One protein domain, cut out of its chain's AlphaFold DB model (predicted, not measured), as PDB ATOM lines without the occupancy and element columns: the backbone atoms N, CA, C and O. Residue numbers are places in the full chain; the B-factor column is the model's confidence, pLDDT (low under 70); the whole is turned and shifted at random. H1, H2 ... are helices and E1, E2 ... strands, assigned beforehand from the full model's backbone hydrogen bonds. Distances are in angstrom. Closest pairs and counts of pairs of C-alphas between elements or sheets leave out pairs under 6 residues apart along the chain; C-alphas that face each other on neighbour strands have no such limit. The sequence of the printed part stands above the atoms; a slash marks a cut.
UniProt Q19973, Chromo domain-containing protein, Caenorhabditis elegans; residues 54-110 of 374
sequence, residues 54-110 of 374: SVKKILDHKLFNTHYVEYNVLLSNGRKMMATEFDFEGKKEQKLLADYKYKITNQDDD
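This is residues 54 to 110 of the 374 residues of the protein "Chromo domain-containing protein" of Caenorhabditis elegans (UniProt Q19973). A small, strongly twisted sheet of three strands has one helix, H1, packed slantwise over its edge strand E1. E1 and E2 form a long hairpin and the short strand E3 folds back beside E2, while H1 comes last and covers E1. The printed part has 57 residues with three named strands and one named helix, in the order E1, E2, E3, H1; the sheet order is E1 - E2 - E3, all antiparallel, and the class is mixed, helices and strands. The whole is compact, with a radius of gyration of the C-alphas of 11.2 A and spans of 31 by 27 by 17 A.

The sheet is a meander, each strand the antiparallel neighbour of the one before: E1, residues 55 to 64, E2, residues 68 to 75, and E3, residues 80 to 83. E1 and E2 are a hairpin at 154 degrees, with N 59 and O 72 2.8 A apart and N 70 and O 62 2.9 A apart, within hydrogen-bond range. E2 and E3 are a hairpin at 147 degrees, with N 71 and O 83 within range at 2.8 A. E1 bends by 72 degrees at residue 59. H1, residues 91 to 105, is on the sheet at a height of 9.6 A, over E1 and slantwise to the strands, at 47 degrees to E1 on the local plane. The closest C-alphas of E1 and H1 are those of Val 55 and Glu 93, 6.3 A apart. Every O i to N i+4 pair in H1 is within hydrogen-bond range.

E1 begins at C-alpha 55 (-1.663, -20.133, 51.754) and is 20.3 A long. E2 is 21.1 A and E3 9.5 A. H1, 20.8 A, ends at C-alpha 105 (-21.140, -12.207, 51.229).

The two C-alphas farthest apart, those of Arg 79 and Asp 110, are 31.4 A apart. The printed part has no cut. The links E1 to E2 and E2 to E3 are tight, and E3 to H1 is short. The mean pLDDT of the printed part is 94.9, and no printed residue is under 70.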
ATOM      1  N   SER A  54       2.485 -22.614  50.642       94.62
ATOM      2  CA  SER A  54       1.013 -22.647  50.638       94.62
ATOM      3  C   SER A  54       0.352 -21.526  51.452       94.62
ATOM      4  O   SER A  54       0.915 -21.016  52.434       94.62
ATOM      5  N   VAL A  55      -0.874 -21.164  51.069       97.18
ATOM      6  CA  VAL A  55      -1.663 -20.133  51.754       97.18
ATOM      7  C   VAL A  55      -2.125 -20.650  53.121       97.18
ATOM      8  O   VAL A  55      -2.759 -21.696  53.238       97.18
ATOM      9  N   LYS A  56      -1.816 -19.899  54.186       97.47
ATOM     10  CA  LYS A  56      -2.176 -20.240  55.573       97.47
ATOM     11  C   LYS A  56      -3.462 -19.557  56.037       97.47
ATOM     12  O   LYS A  56      -4.217 -20.151  56.801       97.47
ATOM     13  N   LYS A  57      -3.678 -18.294  55.655       98.14
ATOM     14  CA  LYS A  57      -4.869 -17.508  56.022       98.14
ATOM     15  C   LYS A  57      -5.054 -16.313  55.084       98.14
ATOM     16  O   LYS A  57      -4.087 -15.600  54.817       98.14
ATOM     17  N   ILE A  58      -6.292 -16.037  54.678       98.43
ATOM     18  CA  ILE A  58      -6.681 -14.750  54.082       98.43
ATOM     19  C   ILE A  58      -6.852 -13.736  55.225       98.43
ATOM     20  O   ILE A  58      -7.567 -13.992  56.197       98.43
ATOM     21  N   LEU A  59      -6.124 -12.622  55.155       98.26
ATOM     22  CA  LEU A  59      -6.163 -11.550  56.151       98.26
ATOM     23  C   LEU A  59      -7.263 -10.540  55.828       98.26
ATOM     24  O   LEU A  59      -8.011 -10.164  56.723       98.26
ATOM     25  N   ASP A  60      -7.326 -10.117  54.566       98.11
ATOM     26  CA  ASP A  60      -8.242  -9.096  54.054       98.11
ATOM     27  C   ASP A  60      -8.301  -9.159  52.512       98.11
ATOM     28  O   ASP A  60      -7.514  -9.888  51.902       98.11
ATOM     29  N   HIS A  61      -9.153  -8.364  51.870       97.88
ATOM     30  CA  HIS A  61      -9.203  -8.193  50.415       97.88
ATOM     31  C   HIS A  61      -9.239  -6.707  50.028       97.88
ATOM     32  O   HIS A  61      -9.569  -5.842  50.831       97.88
ATOM     33  N   LYS A  62      -8.874  -6.387  48.785       97.04
ATOM     34  CA  LYS A  62      -9.001  -5.034  48.225       97.04
ATOM     35  C   LYS A  62      -9.384  -5.081  46.754       97.04
ATOM     36  O   LYS A  62      -9.005  -6.007  46.037       97.04
ATOM     37  N   LEU A  63     -10.074  -4.040  46.295       95.04
ATOM     38  CA  LEU A  63     -10.374  -3.855  44.879       95.04
ATOM     39  C   LEU A  63      -9.189  -3.206  44.155       95.04
ATOM     40  O   LEU A  63      -8.683  -2.155  44.553       95.04
ATOM     41  N   PHE A  64      -8.760  -3.833  43.068       90.38
ATOM     42  CA  PHE A  64      -7.785  -3.328  42.116       90.38
ATOM     43  C   PHE A  64      -8.488  -2.977  40.801       90.38
ATOM     44  O   PHE A  64      -9.274  -3.763  40.273       90.38
ATOM     45  N   ASN A  65      -8.196  -1.788  40.262       89.88
ATOM     46  CA  ASN A  65      -8.771  -1.292  39.006       89.88
ATOM     47  C   ASN A  65     -10.304  -1.494  38.936       89.88
ATOM     48  O   ASN A  65     -10.807  -2.170  38.037       89.88
ATOM     49  N   THR A  66     -10.986  -0.971  39.968       89.25
ATOM     50  CA  THR A  66     -12.443  -0.955  40.240       89.25
ATOM     51  C   THR A  66     -13.195  -2.288  40.316       89.25
ATOM     52  O   THR A  66     -14.248  -2.312  40.948       89.25
ATOM     53  N   HIS A  67     -12.688  -3.386  39.751       90.78
ATOM     54  CA  HIS A  67     -13.462  -4.629  39.610       90.78
ATOM     55  C   HIS A  67     -12.736  -5.903  40.057       90.78
ATOM     56  O   HIS A  67     -13.400  -6.864  40.431       90.78
ATOM     57  N   TYR A  68     -11.401  -5.933  40.028       93.19
ATOM     58  CA  TYR A  68     -10.634  -7.133  40.374       93.19
ATOM     59  C   TYR A  68     -10.407  -7.213  41.881       93.19
ATOM     60  O   TYR A  68     -10.039  -6.216  42.497       93.19
ATOM     61  N   VAL A  69     -10.556  -8.395  42.474       96.10
ATOM     62  CA  VAL A  69     -10.258  -8.609  43.896       96.10
ATOM     63  C   VAL A  69      -8.844  -9.160  44.056       96.10
ATOM     64  O   VAL A  69      -8.495 -10.190  43.480       96.10
ATOM     65  N   GLU A  70      -8.031  -8.483  44.866       96.55
ATOM     66  CA  GLU A  70      -6.756  -9.009  45.351       96.55
ATOM     67  C   GLU A  70      -6.853  -9.304  46.855       96.55
ATOM     68  O   GLU A  70      -7.208  -8.438  47.659       96.55
ATOM     69  N   TYR A  71      -6.477 -10.516  47.250       97.95
ATOM     70  CA  TYR A  71      -6.507 -11.013  48.621       97.95
ATOM     71  C   TYR A  71      -5.152 -10.793  49.303       97.95
ATOM     72  O   TYR A  71      -4.109 -11.229  48.810       97.95
ATOM     73  N   ASN A  72      -5.149 -10.139  50.463       98.08
ATOM     74  CA  ASN A  72      -3.990 -10.078  51.351       98.08
ATOM     75  C   ASN A  72      -3.850 -11.434  52.052       98.08
ATOM     76  O   ASN A  72      -4.584 -11.718  53.000       98.08
ATOM     77  N   VAL A  73      -2.904 -12.271  51.631       98.24
ATOM     78  CA  VAL A  73      -2.707 -13.610  52.206       98.24
ATOM     79  C   VAL A  73      -1.464 -13.691  53.085       98.24
ATOM     80  O   VAL A  73      -0.423 -13.101  52.795       98.24
ATOM     81  N   LEU A  74      -1.572 -14.456  54.172       97.84
ATOM     82  CA  LEU A  74      -0.450 -14.927  54.975       97.84
ATOM     83  C   LEU A  74      -0.076 -16.334  54.504       97.84
ATOM     84  O   LEU A  74      -0.917 -17.234  54.519       97.84
ATOM     85  N   LEU A  75       1.181 -16.530  54.121       97.19
ATOM     86  CA  LEU A  75       1.713 -17.829  53.708       97.19
ATOM     87  C   LEU A  75       2.159 -18.667  54.916       97.19
ATOM     88  O   LEU A  75       2.383 -18.153  56.016       97.19
ATOM     89  N   SER A  76       2.358 -19.966  54.700       95.87
ATOM     90  CA  SER A  76       2.879 -20.912  55.699       95.87
ATOM     91  C   SER A  76       4.220 -20.489  56.321       95.87
ATOM     92  O   SER A  76       4.435 -20.704  57.513       95.87
ATOM     93  N   ASN A  77       5.076 -19.798  55.560       94.43
ATOM     94  CA  ASN A  77       6.359 -19.239  56.013       94.43
ATOM     95  C   ASN A  77       6.253 -17.886  56.760       94.43
ATOM     96  O   ASN A  77       7.275 -17.267  57.051       94.43
ATOM     97  N   GLY A  78       5.041 -17.391  57.032       96.62
ATOM     98  CA  GLY A  78       4.799 -16.125  57.732       96.62
ATOM     99  C   GLY A  78       4.957 -14.859  56.879       96.62
ATOM    100  O   GLY A  78       4.697 -13.760  57.373       96.62
ATOM    101  N   ARG A  79       5.342 -14.970  55.601       96.83
ATOM    102  CA  ARG A  79       5.358 -13.829  54.673       96.83
ATOM    103  C   ARG A  79       3.927 -13.465  54.275       96.83
ATOM    104  O   ARG A  79       3.072 -14.337  54.134       96.83
ATOM    105  N   LYS A  80       3.684 -12.171  54.069       97.57
ATOM    106  CA  LYS A  80       2.441 -11.650  53.485       97.57
ATOM    107  C   LYS A  80       2.648 -11.388  51.993       97.57
ATOM    108  O   LYS A  80       3.721 -10.913  51.616       97.57
ATOM    109  N   MET A  81       1.642 -11.657  51.167       96.33
ATOM    110  CA  MET A  81       1.628 -11.273  49.750       96.33
ATOM    111  C   MET A  81       0.215 -10.919  49.275       96.33
ATOM    112  O   MET A  81      -0.764 -11.232  49.950       96.33
ATOM    113  N   MET A  82       0.132 -10.281  48.107       96.89
ATOM    114  CA  MET A  82      -1.120 -10.184  47.359       96.89
ATOM    115  C   MET A  82      -1.302 -11.445  46.521       96.89
ATOM    116  O   MET A  82      -0.369 -11.843  45.826       96.89
ATOM    117  N   ALA A  83      -2.490 -12.032  46.580       95.63
ATOM    118  CA  ALA A  83      -2.923 -13.159  45.765       95.63
ATOM    119  C   ALA A  83      -4.181 -12.779  44.972       95.63
ATOM    120  O   ALA A  83      -4.999 -11.978  45.423       95.63
ATOM    121  N   THR A  84      -4.347 -13.366  43.798       93.83
ATOM    122  CA  THR A  84      -5.594 -13.388  43.029       93.83
ATOM    123  C   THR A  84      -6.273 -14.745  43.208       93.83
ATOM    124  O   THR A  84      -5.681 -15.663  43.767       93.83
ATOM    125  N   GLU A  85      -7.500 -14.911  42.718       92.58
ATOM    126  CA  GLU A  85      -8.210 -16.202  42.777       92.58
ATOM    127  C   GLU A  85      -7.438 -17.358  42.102       92.58
ATOM    128  O   GLU A  85      -7.525 -18.499  42.543       92.58
ATOM    129  N   PHE A  86      -6.586 -17.058  41.113       88.97
ATOM    130  CA  PHE A  86      -5.725 -18.046  40.445       88.97
ATOM    131  C   PHE A  86      -4.577 -18.577  41.304       88.97
ATOM    132  O   PHE A  86      -4.008 -19.606  40.960       88.97
ATOM    133  N   ASP A  87      -4.217 -17.892  42.389       92.77
ATOM    134  CA  ASP A  87      -3.121 -18.306  43.269       92.77
ATOM    135  C   ASP A  87      -3.579 -19.343  44.326       92.77
ATOM    136  O   ASP A  87      -2.765 -19.825  45.113       92.77
ATOM    137  N   PHE A  88      -4.868 -19.715  44.343       94.02
ATOM    138  CA  PHE A  88      -5.462 -20.728  45.229       94.02
ATOM    139  C   PHE A  88      -5.631 -22.075  44.496       94.02
ATOM    140  O   PHE A  88      -6.743 -22.559  44.291       94.02
ATOM    141  N   GLU A  89      -4.520 -22.682  44.067       89.18
ATOM    142  CA  GLU A  89      -4.528 -23.891  43.221       89.18
ATOM    143  C   GLU A  89      -4.894 -25.187  43.984       89.18
ATOM    144  O   GLU A  89      -5.430 -26.127  43.394       89.18
ATOM    145  N   GLY A  90      -4.610 -25.284  45.289       92.02
ATOM    146  CA  GLY A  90      -4.875 -26.491  46.075       92.02
ATOM    147  C   GLY A  90      -6.301 -26.574  46.633       92.02
ATOM    148  O   GLY A  90      -6.833 -25.591  47.136       92.02
ATOM    149  N   LYS A  91      -6.892 -27.779  46.706       93.45
ATOM    150  CA  LYS A  91      -8.243 -28.014  47.288       93.45
ATOM    151  C   LYS A  91      -8.457 -27.377  48.676       93.45
ATOM    152  O   LYS A  91      -9.550 -26.921  48.998       93.45
ATOM    153  N   LYS A  92      -7.413 -27.341  49.516       95.18
ATOM    154  CA  LYS A  92      -7.445 -26.699  50.849       95.18
ATOM    155  C   LYS A  92      -7.517 -25.171  50.766       95.18
ATOM    156  O   LYS A  92      -8.111 -24.538  51.629       95.18
ATOM    157  N   GLU A  93      -6.886 -24.601  49.750       95.33
ATOM    158  CA  GLU A  93      -6.768 -23.164  49.511       95.33
ATOM    159  C   GLU A  93      -8.037 -22.653  48.818       95.33
ATOM    160  O   GLU A  93      -8.577 -21.636  49.236       95.33
ATOM    161  N   GLN A  94      -8.590 -23.429  47.878       93.96
ATOM    162  CA  GLN A  94      -9.936 -23.231  47.330       93.96
ATOM    163  C   GLN A  94     -11.001 -23.226  48.433       93.96
ATOM    164  O   GLN A  94     -11.794 -22.292  48.500       93.96
ATOM    165  N   LYS A  95     -10.982 -24.202  49.358       94.96
ATOM    166  CA  LYS A  95     -11.903 -24.194  50.506       94.96
ATOM    167  C   LYS A  95     -11.711 -22.963  51.401       94.96
ATOM    168  O   LYS A  95     -12.688 -22.321  51.757       94.96
ATOM    169  N   LEU A  96     -10.467 -22.601  51.728       96.66
ATOM    170  CA  LEU A  96     -10.175 -21.393  52.513       96.66
ATOM    171  C   LEU A  96     -10.709 -20.118  51.833       96.66
ATOM    172  O   LEU A  96     -11.139 -19.195  52.524       96.66
ATOM    173  N   LEU A  97     -10.665 -20.063  50.498       95.98
ATOM    174  CA  LEU A  97     -11.234 -18.974  49.718       95.98
ATOM    175  C   LEU A  97     -12.767 -18.995  49.761       95.98
ATOM    176  O   LEU A  97     -13.344 -17.954  50.047       95.98
ATOM    177  N   ALA A  98     -13.416 -20.145  49.561       94.74
ATOM    178  CA  ALA A  98     -14.872 -20.288  49.661       94.74
ATOM    179  C   ALA A  98     -15.397 -19.897  51.058       94.74
ATOM    180  O   ALA A  98     -16.258 -19.026  51.163       94.74
ATOM    181  N   ASP A  99     -14.789 -20.424  52.131       96.55
ATOM    182  CA  ASP A  99     -15.101 -20.070  53.525       96.55
ATOM    183  C   ASP A  99     -14.960 -18.544  53.769       96.55
ATOM    184  O   ASP A  99     -15.709 -17.944  54.546       96.55
ATOM    185  N   TYR A 100     -13.996 -17.886  53.104       97.46
ATOM    186  CA  TYR A 100     -13.807 -16.432  53.172       97.46
ATOM    187  C   TYR A 100     -14.839 -15.659  52.342       97.46
ATOM    188  O   TYR A 100     -15.375 -14.672  52.845       97.46
ATOM    189  N   LYS A 101     -15.139 -16.099  51.109       95.95
ATOM    190  CA  LYS A 101     -16.181 -15.504  50.258       95.95
ATOM    191  C   LYS A 101     -17.521 -15.540  50.996       95.95
ATOM    192  O   LYS A 101     -18.073 -14.469  51.232       95.95
ATOM    193  N   TYR A 102     -17.933 -16.709  51.500       96.48
ATOM    194  CA  TYR A 102     -19.129 -16.884  52.333       96.48
ATOM    195  C   TYR A 102     -19.165 -15.903  53.510       96.48
ATOM    196  O   TYR A 102     -20.150 -15.202  53.707       96.48
ATOM    197  N   LYS A 103     -18.068 -15.766  54.268       97.30
ATOM    198  CA  LYS A 103     -18.014 -14.843  55.414       97.30
ATOM    199  C   LYS A 103     -18.214 -13.364  55.034       97.30
ATOM    200  O   LYS A 103     -18.653 -12.580  55.877       97.30
ATOM    201  N   ILE A 104     -17.834 -12.956  53.824       96.60
ATOM    202  CA  ILE A 104     -17.973 -11.569  53.348       96.60
ATOM    203  C   ILE A 104     -19.340 -11.328  52.693       96.60
ATOM    204  O   ILE A 104     -19.870 -10.221  52.789       96.60
ATOM    205  N   THR A 105     -19.909 -12.332  52.025       95.77
ATOM    206  CA  THR A 105     -21.140 -12.207  51.229       95.77
ATOM    207  C   THR A 105     -22.394 -12.665  51.976       95.77
ATOM    208  O   THR A 105     -23.480 -12.175  51.680       95.77
ATOM    209  N   ASN A 106     -22.249 -13.583  52.936       96.32
ATOM    210  CA  ASN A 106     -23.306 -14.437  53.495       96.32
ATOM    211  C   ASN A 106     -24.104 -15.189  52.410       96.32
ATOM    212  O   ASN A 106     -25.309 -15.384  52.548       96.32
ATOM    213  N   GLN A 107     -23.433 -15.570  51.318       92.92
ATOM    214  CA  GLN A 107     -23.989 -16.379  50.232       92.92
ATOM    215  C   GLN A 107     -23.199 -17.684  50.144       92.92
ATOM    216  O   GLN A 107     -21.976 -17.635  49.974       92.92
ATOM    217  N   ASP A 108     -23.880 -18.822  50.276       90.76
ATOM    218  CA  ASP A 108     -23.292 -20.139  50.031       90.76
ATOM    219  C   ASP A 108     -22.871 -20.281  48.558       90.76
ATOM    220  O   ASP A 108     -23.482 -19.709  47.656       90.76
ATOM    221  N   ASP A 109     -21.771 -20.998  48.327       86.19
ATOM    222  CA  ASP A 109     -21.217 -21.283  46.999       86.19
ATOM    223  C   ASP A 109     -21.376 -22.788  46.762       86.19
ATOM    224  O   ASP A 109     -20.452 -23.567  47.020       86.19
ATOM    225  N   ASP A 110     -22.593 -23.204  46.399       87.24
ATOM    226  CA  ASP A 110     -22.909 -24.607  46.127       87.24
ATOM    227  C   ASP A 110     -22.248 -25.029  44.799       87.24
ATOM    228  O   ASP A 110     -22.577 -24.473  43.748       87.24
TER     229      ASP A 110